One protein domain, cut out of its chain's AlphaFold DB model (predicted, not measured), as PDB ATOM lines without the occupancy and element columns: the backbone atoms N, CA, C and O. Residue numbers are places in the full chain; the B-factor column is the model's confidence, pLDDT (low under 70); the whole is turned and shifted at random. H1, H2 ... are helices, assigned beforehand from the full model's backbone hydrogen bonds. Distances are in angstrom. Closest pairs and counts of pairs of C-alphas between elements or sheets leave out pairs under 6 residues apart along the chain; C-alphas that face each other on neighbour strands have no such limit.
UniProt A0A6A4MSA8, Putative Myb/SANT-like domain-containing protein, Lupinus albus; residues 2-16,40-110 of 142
ATOM      1  N   GLU A   2     137.572 209.912 175.822       38.50
ATOM      2  CA  GLU A   2     136.651 210.956 176.283       38.50
ATOM      3  C   GLU A   2     136.415 210.782 177.781       38.50
ATOM      4  O   GLU A   2     135.616 209.950 178.214       38.50
ATOM      5  N   TRP A   3     137.172 211.533 178.573       37.88
ATOM      6  CA  TRP A   3     137.075 211.553 180.032       37.88
ATOM      7  C   TRP A   3     135.700 212.044 180.514       37.88
ATOM      8  O   TRP A   3     135.247 211.633 181.579       37.88
ATOM      9  N   SER A   4     134.976 212.801 179.683       38.75
ATOM     10  CA  SER A   4     133.602 213.259 179.918       38.75
ATOM     11  C   SER A   4     132.584 212.146 180.154       38.75
ATOM     12  O   SER A   4     131.713 212.274 181.011       38.75
ATOM     13  N   LYS A   5     132.733 211.009 179.464       45.03
ATOM     14  CA  LYS A   5     131.870 209.830 179.650       45.03
ATOM     15  C   LYS A   5     132.064 209.166 181.009       45.03
ATOM     16  O   LYS A   5     131.195 208.423 181.452       45.03
ATOM     17  N   TRP A   6     133.191 209.442 181.664       45.97
ATOM     18  CA  TRP A   6     133.528 208.885 182.963       45.97
ATOM     19  C   TRP A   6     133.307 209.864 184.108       45.97
ATOM     20  O   TRP A   6     133.158 209.381 185.216       45.97
ATOM     21  N   ILE A   7     133.234 211.185 183.901       51.59
ATOM     22  CA  ILE A   7     133.060 212.169 184.992       51.59
ATOM     23  C   ILE A   7     131.814 211.881 185.860       51.59
ATOM     24  O   ILE A   7     131.958 211.816 187.085       51.59
ATOM     25  N   PRO A   8     130.623 211.593 185.296       50.03
ATOM     26  CA  PRO A   8     129.456 211.208 186.096       50.03
ATOM     27  C   PRO A   8     129.612 209.837 186.775       50.03
ATOM     28  O   PRO A   8     129.168 209.646 187.905       50.03
ATOM     29  N   THR A   9     130.271 208.874 186.125       46.44
ATOM     30  CA  THR A   9     130.463 207.509 186.652       46.44
ATOM     31  C   THR A   9     131.530 207.461 187.753       46.44
ATOM     32  O   THR A   9     131.348 206.791 188.766       46.44
ATOM     33  N   LEU A  10     132.608 208.233 187.607       52.75
ATOM     34  CA  LEU A  10     133.625 208.516 188.621       52.75
ATOM     35  C   LEU A  10     132.992 209.188 189.833       52.75
ATOM     36  O   LEU A  10     133.251 208.773 190.958       52.75
ATOM     37  N   TYR A  11     132.127 210.178 189.606       54.09
ATOM     38  CA  TYR A  11     131.399 210.859 190.667       54.09
ATOM     39  C   TYR A  11     130.470 209.909 191.431       54.09
ATOM     40  O   TYR A  11     130.524 209.870 192.658       54.09
ATOM     41  N   LEU A  12     129.681 209.080 190.743       47.28
ATOM     42  CA  LEU A  12     128.818 208.096 191.404       47.28
ATOM     43  C   LEU A  12     129.642 207.078 192.216       47.28
ATOM     44  O   LEU A  12     129.299 206.791 193.357       47.28
ATOM     45  N   ILE A  13     130.787 206.609 191.713       51.00
ATOM     46  CA  ILE A  13     131.646 205.640 192.421       51.00
ATOM     47  C   ILE A  13     132.415 206.271 193.605       51.00
ATOM     48  O   ILE A  13     132.657 205.606 194.621       51.00
ATOM     49  N   ILE A  14     132.793 207.550 193.505       55.78
ATOM     50  CA  ILE A  14     133.485 208.307 194.563       55.78
ATOM     51  C   ILE A  14     132.498 208.787 195.647       55.78
ATOM     52  O   ILE A  14     132.858 208.785 196.830       55.78
ATOM     53  N   CYS A  15     131.264 209.151 195.275       50.19
ATOM     54  CA  CYS A  15     130.278 209.779 196.164       50.19
ATOM     55  C   CYS A  15     129.212 208.832 196.734       50.19
ATOM     56  O   CYS A  15     128.933 208.962 197.922       50.19
ATOM     57  N   PHE A  16     128.672 207.857 195.983       45.31
ATOM     58  CA  PHE A  16     127.800 206.814 196.575       45.31
ATOM     59  C   PHE A  16     128.597 205.802 197.409       45.31
ATOM     60  O   PHE A  16     128.078 205.238 198.363       45.31
ATOM     61  N   THR A  40     149.314 221.897 191.427       82.06
ATOM     62  CA  THR A  40     149.260 222.365 190.042       82.06
ATOM     63  C   THR A  40     148.312 221.462 189.267       82.06
ATOM     64  O   THR A  40     148.156 220.298 189.625       82.06
ATOM     65  N   HIS A  41     147.744 221.938 188.160       75.56
ATOM     66  CA  HIS A  41     146.858 221.107 187.336       75.56
ATOM     67  C   HIS A  41     147.509 219.786 186.887       75.56
ATOM     68  O   HIS A  41     146.855 218.750 186.831       75.56
ATOM     69  N   SER A  42     148.823 219.783 186.635       75.81
ATOM     70  CA  SER A  42     149.561 218.556 186.309       75.81
ATOM     71  C   SER A  42     149.646 217.579 187.488       75.81
ATOM     72  O   SER A  42     149.596 216.366 187.289       75.81
ATOM     73  N   MET A  43     149.769 218.099 188.712       83.06
ATOM     74  CA  MET A  43     149.714 217.305 189.943       83.06
ATOM     75  C   MET A  43     148.317 216.735 190.174       83.06
ATOM     76  O   MET A  43     148.194 215.558 190.504       83.06
ATOM     77  N   ASP A  44     147.285 217.541 189.942       80.75
ATOM     78  CA  ASP A  44     145.886 217.140 190.072       80.75
ATOM     79  C   ASP A  44     145.557 215.969 189.151       80.75
ATOM     80  O   ASP A  44     145.087 214.930 189.614       80.75
ATOM     81  N   HIS A  45     145.893 216.104 187.865       81.06
ATOM     82  CA  HIS A  45     145.664 215.060 186.873       81.06
ATOM     83  C   HIS A  45     146.372 213.758 187.253       81.06
ATOM     84  O   HIS A  45     145.756 212.696 187.264       81.06
ATOM     85  N   TYR A  46     147.651 213.830 187.639       84.94
ATOM     86  CA  TYR A  46     148.370 212.618 188.021       84.94
ATOM     87  C   TYR A  46     147.803 211.971 189.282       84.94
ATOM     88  O   TYR A  46     147.747 210.747 189.382       84.94
ATOM     89  N   PHE A  47     147.380 212.772 190.257       84.88
ATOM     90  CA  PHE A  47     146.772 212.226 191.458       84.88
ATOM     91  C   PHE A  47     145.436 211.535 191.147       84.88
ATOM     92  O   PHE A  47     145.173 210.457 191.675       84.88
ATOM     93  N   ILE A  48     144.632 212.093 190.237       82.69
ATOM     94  CA  ILE A  48     143.405 211.460 189.734       82.69
ATOM     95  C   ILE A  48     143.718 210.142 189.013       82.69
ATOM     96  O   ILE A  48     143.049 209.140 189.271       82.69
ATOM     97  N   ASP A  49     144.760 210.104 188.179       82.19
ATOM     98  CA  ASP A  49     145.208 208.876 187.508       82.19
ATOM     99  C   ASP A  49     145.589 207.783 188.520       82.19
ATOM    100  O   ASP A  49     145.181 206.630 188.374       82.19
ATOM    101  N   LEU A  50     146.315 208.147 189.582       85.88
ATOM    102  CA  LEU A  50     146.689 207.223 190.656       85.88
ATOM    103  C   LEU A  50     145.462 206.688 191.412       85.88
ATOM    104  O   LEU A  50     145.390 205.494 191.705       85.88
ATOM    105  N   LEU A  51     144.481 207.546 191.706       81.75
ATOM    106  CA  LEU A  51     143.217 207.145 192.335       81.75
ATOM    107  C   LEU A  51     142.460 206.138 191.449       81.75
ATOM    108  O   LEU A  51     142.009 205.092 191.919       81.75
ATOM    109  N   LEU A  52     142.375 206.422 190.148       77.69
ATOM    110  CA  LEU A  52     141.764 205.549 189.143       77.69
ATOM    111  C   LEU A  52     142.462 204.193 189.039       77.69
ATOM    112  O   LEU A  52     141.803 203.155 188.960       77.69
ATOM    113  N   GLU A  53     143.789 204.195 189.036       82.69
ATOM    114  CA  GLU A  53     144.602 202.989 188.983       82.69
ATOM    115  C   GLU A  53     144.360 202.104 190.214       82.69
ATOM    116  O   GLU A  53     144.038 200.922 190.073       82.69
ATOM    117  N   GLN A  54     144.399 202.678 191.422       78.12
ATOM    118  CA  GLN A  54     144.120 201.932 192.653       78.12
ATOM    119  C   GLN A  54     142.685 201.382 192.705       78.12
ATOM    120  O   GLN A  54     142.475 200.298 193.254       78.12
ATOM    121  N   MET A  55     141.705 202.072 192.104       72.19
ATOM    122  CA  MET A  55     140.348 201.532 191.950       72.19
ATOM    123  C   MET A  55     140.307 200.311 191.029       72.19
ATOM    124  O   MET A  55     139.668 199.319 191.374       72.19
ATOM    125  N   LYS A  56     140.999 200.352 189.884       71.88
ATOM    126  CA  LYS A  56     141.051 199.223 188.937       71.88
ATOM    127  C   LYS A  56     141.692 197.980 189.548       71.88
ATOM    128  O   LYS A  56     141.263 196.872 189.251       71.88
ATOM    129  N   PHE A  57     142.680 198.165 190.420       71.56
ATOM    130  CA  PHE A  57     143.339 197.066 191.123       71.56
ATOM    131  C   PHE A  57     142.497 196.435 192.239       71.56
ATOM    132  O   PHE A  57     142.945 195.479 192.864       71.56
ATOM    133  N   GLY A  58     141.294 196.949 192.521       63.84
ATOM    134  CA  GLY A  58     140.465 196.430 193.608       63.84
ATOM    135  C   GLY A  58     141.055 196.700 194.995       63.84
ATOM    136  O   GLY A  58     140.559 196.165 195.982       63.84
ATOM    137  N   ASN A  59     142.058 197.583 195.111       62.59
ATOM    138  CA  ASN A  59     142.673 197.987 196.383       62.59
ATOM    139  C   ASN A  59     141.776 198.943 197.197       62.59
ATOM    140  O   ASN A  59     142.251 199.758 197.998       62.59
ATOM    141  N   LYS A  60     140.464 198.843 196.980       58.53
ATOM    142  CA  LYS A  60     139.415 199.574 197.669       58.53
ATOM    143  C   LYS A  60     138.720 198.602 198.620       58.53
ATOM    144  O   LYS A  60     138.053 197.669 198.185       58.53
ATOM    145  N   ALA A  61     138.892 198.819 199.921       52.34
ATOM    146  CA  ALA A  61     138.174 198.076 200.949       52.34
ATOM    147  C   ALA A  61     136.927 198.885 201.324       52.34
ATOM    148  O   ALA A  61     137.021 199.905 202.011       52.34
ATOM    149  N   GLY A  62     135.771 198.466 200.802       60.56
ATOM    150  CA  GLY A  62     134.501 199.170 200.971       60.56
ATOM    151  C   GLY A  62     134.573 200.593 200.425       60.56
ATOM    152  O   GLY A  62     134.689 200.813 199.220       60.56
ATOM    153  N   ASN A  63     134.554 201.555 201.342       62.28
ATOM    154  CA  ASN A  63     134.487 202.980 201.034       62.28
ATOM    155  C   ASN A  63     135.869 203.677 201.124       62.28
ATOM    156  O   ASN A  63     136.047 204.878 200.909       62.28
ATOM    157  N   THR A  64     136.859 202.891 201.546       64.75
ATOM    158  CA  THR A  64     138.265 203.208 201.801       64.75
ATOM    159  C   THR A  64     139.201 202.934 200.624       64.75
ATOM    160  O   THR A  64     139.142 201.814 200.121       64.75
ATOM    161  N   TYR A  65     140.162 203.795 200.262       73.56
ATOM    162  CA  TYR A  65     141.416 203.235 199.723       73.56
ATOM    163  C   TYR A  65     142.185 202.604 200.884       73.56
ATOM    164  O   TYR A  65     142.312 203.215 201.951       73.56
ATOM    165  N   THR A  66     142.703 201.390 200.697       78.31
ATOM    166  CA  THR A  66     143.462 200.714 201.756       78.31
ATOM    167  C   THR A  66     144.688 201.540 202.175       78.31
ATOM    168  O   THR A  66     145.214 202.336 201.386       78.31
ATOM    169  N   PRO A  67     145.194 201.390 203.413       81.00
ATOM    170  CA  PRO A  67     146.443 202.029 203.826       81.00
ATOM    171  C   PRO A  67     147.604 201.757 202.856       81.00
ATOM    172  O   PRO A  67     148.404 202.654 202.601       81.00
ATOM    173  N   GLN A  68     147.648 200.557 202.274       81.19
ATOM    174  CA  GLN A  68     148.606 200.140 201.257       81.19
ATOM    175  C   GLN A  68     148.444 200.945 199.963       81.19
ATOM    176  O   GLN A  68     149.437 201.457 199.451       81.19
ATOM    177  N   ALA A  69     147.210 201.128 199.478       84.19
ATOM    178  CA  ALA A  69     146.928 201.968 198.316       84.19
ATOM    179  C   ALA A  69     147.360 203.419 198.555       84.19
ATOM    180  O   ALA A  69     148.020 204.011 197.708       84.19
ATOM    181  N   TRP A  70     147.068 203.986 199.731       85.56
ATOM    182  CA  TRP A  70     147.530 205.334 200.084       85.56
ATOM    183  C   TRP A  70     149.052 205.453 200.092       85.56
ATOM    184  O   TRP A  70     149.584 206.420 199.552       85.56
ATOM    185  N   ASN A  71     149.758 204.481 200.667       86.56
ATOM    186  CA  ASN A  71     151.220 204.489 200.689       86.56
ATOM    187  C   ASN A  71     151.809 204.350 199.279       86.56
ATOM    188  O   ASN A  71     152.764 205.050 198.947       86.56
ATOM    189  N   ALA A  72     151.219 203.498 198.434       88.00
ATOM    190  CA  ALA A  72     151.608 203.362 197.036       88.00
ATOM    191  C   ALA A  72     151.387 204.670 196.260       88.00
ATOM    192  O   ALA A  72     152.292 205.128 195.570       88.00
ATOM    193  N   MET A  73     150.230 205.318 196.438       88.31
ATOM    194  CA  MET A  73     149.928 206.608 195.814       88.31
ATOM    195  C   MET A  73     150.910 207.696 196.251       88.31
ATOM    196  O   MET A  73     151.456 208.383 195.398       88.31
ATOM    197  N   VAL A  74     151.185 207.827 197.554       88.94
ATOM    198  CA  VAL A  74     152.157 208.805 198.079       88.94
ATOM    199  C   VAL A  74     153.546 208.570 197.492       88.94
ATOM    200  O   VAL A  74     154.195 209.521 197.057       88.94
ATOM    201  N   LYS A  75     153.992 207.310 197.448       89.12
ATOM    202  CA  LYS A  75     155.291 206.945 196.882       89.12
ATOM    203  C   LYS A  75     155.379 207.341 195.409       89.12
ATOM    204  O   LYS A  75     156.258 208.116 195.051       89.12
ATOM    205  N   SER A  76     154.434 206.890 194.583       90.25
ATOM    206  CA  SER A  76     154.409 207.209 193.151       90.25
ATOM    207  C   SER A  76     154.320 208.716 192.893       90.25
ATOM    208  O   SER A  76     154.992 209.245 192.009       90.25
ATOM    209  N   PHE A  77     153.527 209.427 193.696       89.31
ATOM    210  CA  PHE A  77     153.364 210.873 193.600       89.31
ATOM    211  C   PHE A  77     154.671 211.625 193.863       89.31
ATOM    212  O   PHE A  77     155.084 212.466 193.061       89.31
ATOM    213  N   ASN A  78     155.361 211.271 194.946       87.81
ATOM    214  CA  ASN A  78     156.638 211.872 195.309       87.81
ATOM    215  C   ASN A  78     157.765 211.484 194.350       87.81
ATOM    216  O   ASN A  78     158.572 212.339 193.986       87.81
ATOM    217  N   ASP A  79     157.787 210.238 193.874       89.94
ATOM    218  CA  ASP A  79     158.777 209.769 192.903       89.94
ATOM    219  C   ASP A  79     158.680 210.545 191.582       89.94
ATOM    220  O   ASP A  79     159.718 210.869 190.986       89.94
ATOM    221  N   ARG A  80     157.454 210.885 191.152       88.50
ATOM    222  CA  ARG A  80     157.196 211.642 189.920       88.50
ATOM    223  C   ARG A  80     157.512 213.127 190.055       88.50
ATOM    224  O   ARG A  80     158.176 213.676 189.182       88.50
ATOM    225  N   PHE A  81     157.036 213.779 191.114       84.88
ATOM    226  CA  PHE A  81     157.171 215.232 191.261       84.88
ATOM    227  C   PHE A  81     158.407 215.672 192.047       84.88
ATOM    228  O   PHE A  81     158.664 216.870 192.132       84.88
ATOM    229  N   LYS A  82     159.192 214.723 192.579       83.19
ATOM    230  CA  LYS A  82     160.349 214.985 193.455       83.19
ATOM    231  C   LYS A  82     159.966 215.857 194.649       83.19
ATOM    232  O   LYS A  82     160.650 216.809 195.007       83.19
ATOM    233  N   THR A  83     158.826 215.521 195.238       79.62
ATOM    234  CA  THR A  83     158.199 216.231 196.356       79.62
ATOM    235  C   THR A  83     158.204 215.372 197.613       79.62
ATOM    236  O   THR A  83     158.415 214.165 197.548       79.62
ATOM    237  N   HIS A  84     157.910 215.985 198.759       82.69
ATOM    238  CA  HIS A  84     157.810 215.304 200.053       82.69
ATOM    239  C   HIS A  84     156.377 215.338 200.595       82.69
ATOM    240  O   HIS A  84     156.133 215.659 201.755       82.69
ATOM    241  N   TYR A  85     155.388 215.028 199.752       82.56
ATOM    242  CA  TYR A  85     154.005 214.984 200.208       82.56
ATOM    243  C   TYR A  85     153.773 213.802 201.139       82.56
ATOM    244  O   TYR A  85     154.134 212.668 200.829       82.56
ATOM    245  N   CYS A  86     153.128 214.059 202.273       85.31
ATOM    246  CA  CYS A  86     152.677 213.002 203.161       85.31
ATOM    247  C   CYS A  86     151.264 212.534 202.778       85.31
ATOM    248  O   CYS A  86     150.537 213.178 202.016       85.31
ATOM    249  N   LYS A  87     150.851 211.402 203.351       84.38
ATOM    250  CA  LYS A  87     149.517 210.821 203.150       84.38
ATOM    251  C   LYS A  87     148.381 211.797 203.466       84.38
ATOM    252  O   LYS A  87     147.386 211.818 202.745       84.38
ATOM    253  N   GLU A  88     148.539 212.622 204.496       82.38
ATOM    254  CA  GLU A  88     147.528 213.610 204.886       82.38
ATOM    255  C   GLU A  88     147.389 214.734 203.851       82.38
ATOM    256  O   GLU A  88     146.278 215.187 203.589       82.38
ATOM    257  N   ASN A  89     148.474 215.118 203.173       84.75
ATOM    258  CA  ASN A  89     148.428 216.128 202.114       84.75
ATOM    259  C   ASN A  89     147.579 215.637 200.932       84.75
ATOM    260  O   ASN A  89     146.698 216.358 200.464       84.75
ATOM    261  N   LEU A  90     147.784 214.387 200.500       85.06
ATOM    262  CA  LEU A  90     146.993 213.764 199.431       85.06
ATOM    263  C   LEU A  90     145.539 213.525 199.866       85.06
ATOM    264  O   LEU A  90     144.621 213.736 199.079       85.06
ATOM    265  N   ARG A  91     145.299 213.134 201.124       82.75
ATOM    266  CA  ARG A  91     143.937 212.978 201.666       82.75
ATOM    267  C   ARG A  91     143.175 214.296 201.711       82.75
ATOM    268  O   ARG A  91     142.015 214.335 201.309       82.75
ATOM    269  N   ASN A  92     143.808 215.371 202.167       82.38
ATOM    270  CA  ASN A  92     143.197 216.698 202.188       82.38
ATOM    271  C   ASN A  92     142.868 217.177 200.773       82.38
ATOM    272  O   ASN A  92     141.782 217.707 200.536       82.38
ATOM    273  N   HIS A  93     143.759 216.918 199.817       84.94
ATOM    274  CA  HIS A  93     143.512 217.249 198.417       84.94
ATOM    275  C   HIS A  93     142.388 216.413 197.799       84.94
ATOM    276  O   HIS A  93     141.514 216.930 197.108       84.94
ATOM    277  N   TYR A  94     142.313 215.131 198.152       82.38
ATOM    278  CA  TYR A  94     141.190 214.271 197.788       82.38
ATOM    279  C   TYR A  94     139.854 214.781 198.358       82.38
ATOM    280  O   TYR A  94     138.845 214.796 197.651       82.38
ATOM    281  N   LYS A  95     139.836 215.268 199.608       78.88
ATOM    282  CA  LYS A  95     138.652 215.927 200.191       78.88
ATOM    283  C   LYS A  95     138.260 217.182 199.412       78.88
ATOM    284  O   LYS A  95     137.070 217.402 199.186       78.88
ATOM    285  N   HIS A  96     139.239 217.979 198.977       79.06
ATOM    286  CA  HIS A  96     138.990 219.145 198.133       79.06
ATOM    287  C   HIS A  96     138.318 218.746 196.813       79.06
ATOM    288  O   HIS A  96     137.250 219.272 196.503       79.06
ATOM    289  N   PHE A  97     138.865 217.759 196.097       78.69
ATOM    290  CA  PHE A  97     138.243 217.226 194.883       78.69
ATOM    291  C   PHE A  97     136.819 216.745 195.126       78.69
ATOM    292  O   PHE A  97     135.910 217.144 194.405       78.69
ATOM    293  N   LYS A  98     136.584 215.969 196.187       75.62
ATOM    294  CA  LYS A  98     135.238 215.496 196.532       75.62
ATOM    295  C   LYS A  98     134.249 216.654 196.705       75.62
ATOM    296  O   LYS A  98     133.131 216.579 196.202       75.62
ATOM    297  N   LYS A  99     134.657 217.736 197.379       74.19
ATOM    298  CA  LYS A  99     133.815 218.927 197.556       74.19
ATOM    299  C   LYS A  99     133.527 219.619 196.222       74.19
ATOM    300  O   LYS A  99     132.370 219.932 195.959       74.19
ATOM    301  N   GLN A 100     134.543 219.816 195.381       71.69
ATOM    302  CA  GLN A 100     134.375 220.434 194.061       71.69
ATOM    303  C   GLN A 100     133.429 219.617 193.177       71.69
ATOM    304  O   GLN A 100     132.468 220.154 192.632       71.69
ATOM    305  N   PHE A 101     133.625 218.301 193.114       71.44
ATOM    306  CA  PHE A 101     132.753 217.427 192.337       71.44
ATOM    307  C   PHE A 101     131.329 217.363 192.897       71.44
ATOM    308  O   PHE A 101     130.378 217.277 192.125       71.44
ATOM    309  N   SER A 102     131.155 217.448 194.220       70.12
ATOM    310  CA  SER A 102     129.828 217.518 194.843       70.12
ATOM    311  C   SER A 102     129.068 218.778 194.433       70.12
ATOM    312  O   SER A 102     127.896 218.692 194.072       70.12
ATOM    313  N   VAL A 103     129.744 219.930 194.406       72.06
ATOM    314  CA  VAL A 103     129.169 221.185 193.902       72.06
ATOM    315  C   VAL A 103     128.794 221.049 192.427       72.06
ATOM    316  O   VAL A 103     127.649 221.310 192.074       72.06
ATOM    317  N   VAL A 104     129.716 220.566 191.587       71.50
ATOM    318  CA  VAL A 104     129.468 220.335 190.154       71.50
ATOM    319  C   VAL A 104     128.265 219.420 189.942       71.50
ATOM    320  O   VAL A 104     127.399 219.729 189.135       71.50
ATOM    321  N   SER A 105     128.148 218.327 190.694       68.75
ATOM    322  CA  SER A 105     126.997 217.436 190.569       68.75
ATOM    323  C   SER A 105     125.693 218.071 191.023       68.75
ATOM    324  O   SER A 105     124.674 217.796 190.399       68.75
ATOM    325  N   ASN A 106     125.691 218.846 192.108       72.25
ATOM    326  CA  ASN A 106     124.479 219.530 192.549       72.25
ATOM    327  C   ASN A 106     124.014 220.523 191.483       72.25
ATOM    328  O   ASN A 106     122.821 220.606 191.216       72.25
ATOM    329  N   LEU A 107     124.956 221.213 190.831       73.25
ATOM    330  CA  LEU A 107     124.653 222.061 189.683       73.25
ATOM    331  C   LEU A 107     124.072 221.231 188.536       73.25
ATOM    332  O   LEU A 107     122.987 221.540 188.077       73.25
ATOM    333  N   LEU A 108     124.704 220.123 188.139       71.94
ATOM    334  CA  LEU A 108     124.214 219.266 187.046       71.94
ATOM    335  C   LEU A 108     122.871 218.562 187.328       71.94
ATOM    336  O   LEU A 108     122.245 218.058 186.400       71.94
ATOM    337  N   GLN A 109     122.421 218.491 188.585       72.62
ATOM    338  CA  GLN A 109     121.066 218.028 188.916       72.62
ATOM    339  C   GLN A 109     119.997 219.090 188.621       72.62
ATOM    340  O   GLN A 109     118.826 218.751 188.433       72.62
ATOM    341  N   LEU A 110     120.377 220.367 188.573       75.88
ATOM    342  CA  LEU A 110     119.495 221.448 188.164       75.88
ATOM    343  C   LEU A 110     119.378 221.426 186.638       75.88
ATOM    344  O   LEU A 110     120.376 221.435 185.924       75.88
TER     345      LEU A 110
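Overview. This is residues 2 to 16 and 40 to 110 of the 142 residues of the protein "Putative Myb/SANT-like domain-containing protein" of Lupinus albus (UniProt A0A6A4MSA8). One long helix, H4, forms a beam, with a helical hairpin of H2 and H3 on one side of its first half and the short H1 packed on that same side farther along. The 86 printed residues hold four named helices, H1 to H4 in chain order, and no named strand: all helix. The whole is compact, with a radius of gyration of the C-alphas of 13.3 A and spans of 41 by 29 by 25 A.

Arrangement. H4, residues 87 to 109, touches H3, residues 67 to 81, with residues 87 to 90 alone, about perpendicular at 85 degrees; the closest C-alphas, of Val 74 and Lys 87, are 6.1 A apart. H2, residues 41 to 56, touches H3 as a hairpin, opposite ways at a shallow tilt of 33 degrees, only just short of steep; the closest C-alphas, of Leu 50 and Met 73, are 6.1 A apart. H2 and H4 are near each other. H1, residues 7 to 15, touches H4 at a steep tilt of 60 degrees, opposite ways; the closest C-alphas, of Tyr 11 and Phe 101, are 6.9 A apart. H1 is apart from H2 and H3. In H1 to H4 every O i to N i+4 pair is within hydrogen-bond range.

Along the chain. H4 is 32.6 A long, from C-alpha 87 at (149.517, 210.821, 203.150) to C-alpha 109 at (121.066, 218.028, 188.916). H2 measures 22.7 A, H3 21.1 A and H1 11.8 A.

Size, cuts and confidence. Residues 17 to 39 are not printed; C-alphas 16 and 40 are 27.3 A apart across the cut. The link H3 to H4 is tight, H2 to H3 short. In this model pLDDT is under 70 at residues 2 to 16, 58 to 64 and 105.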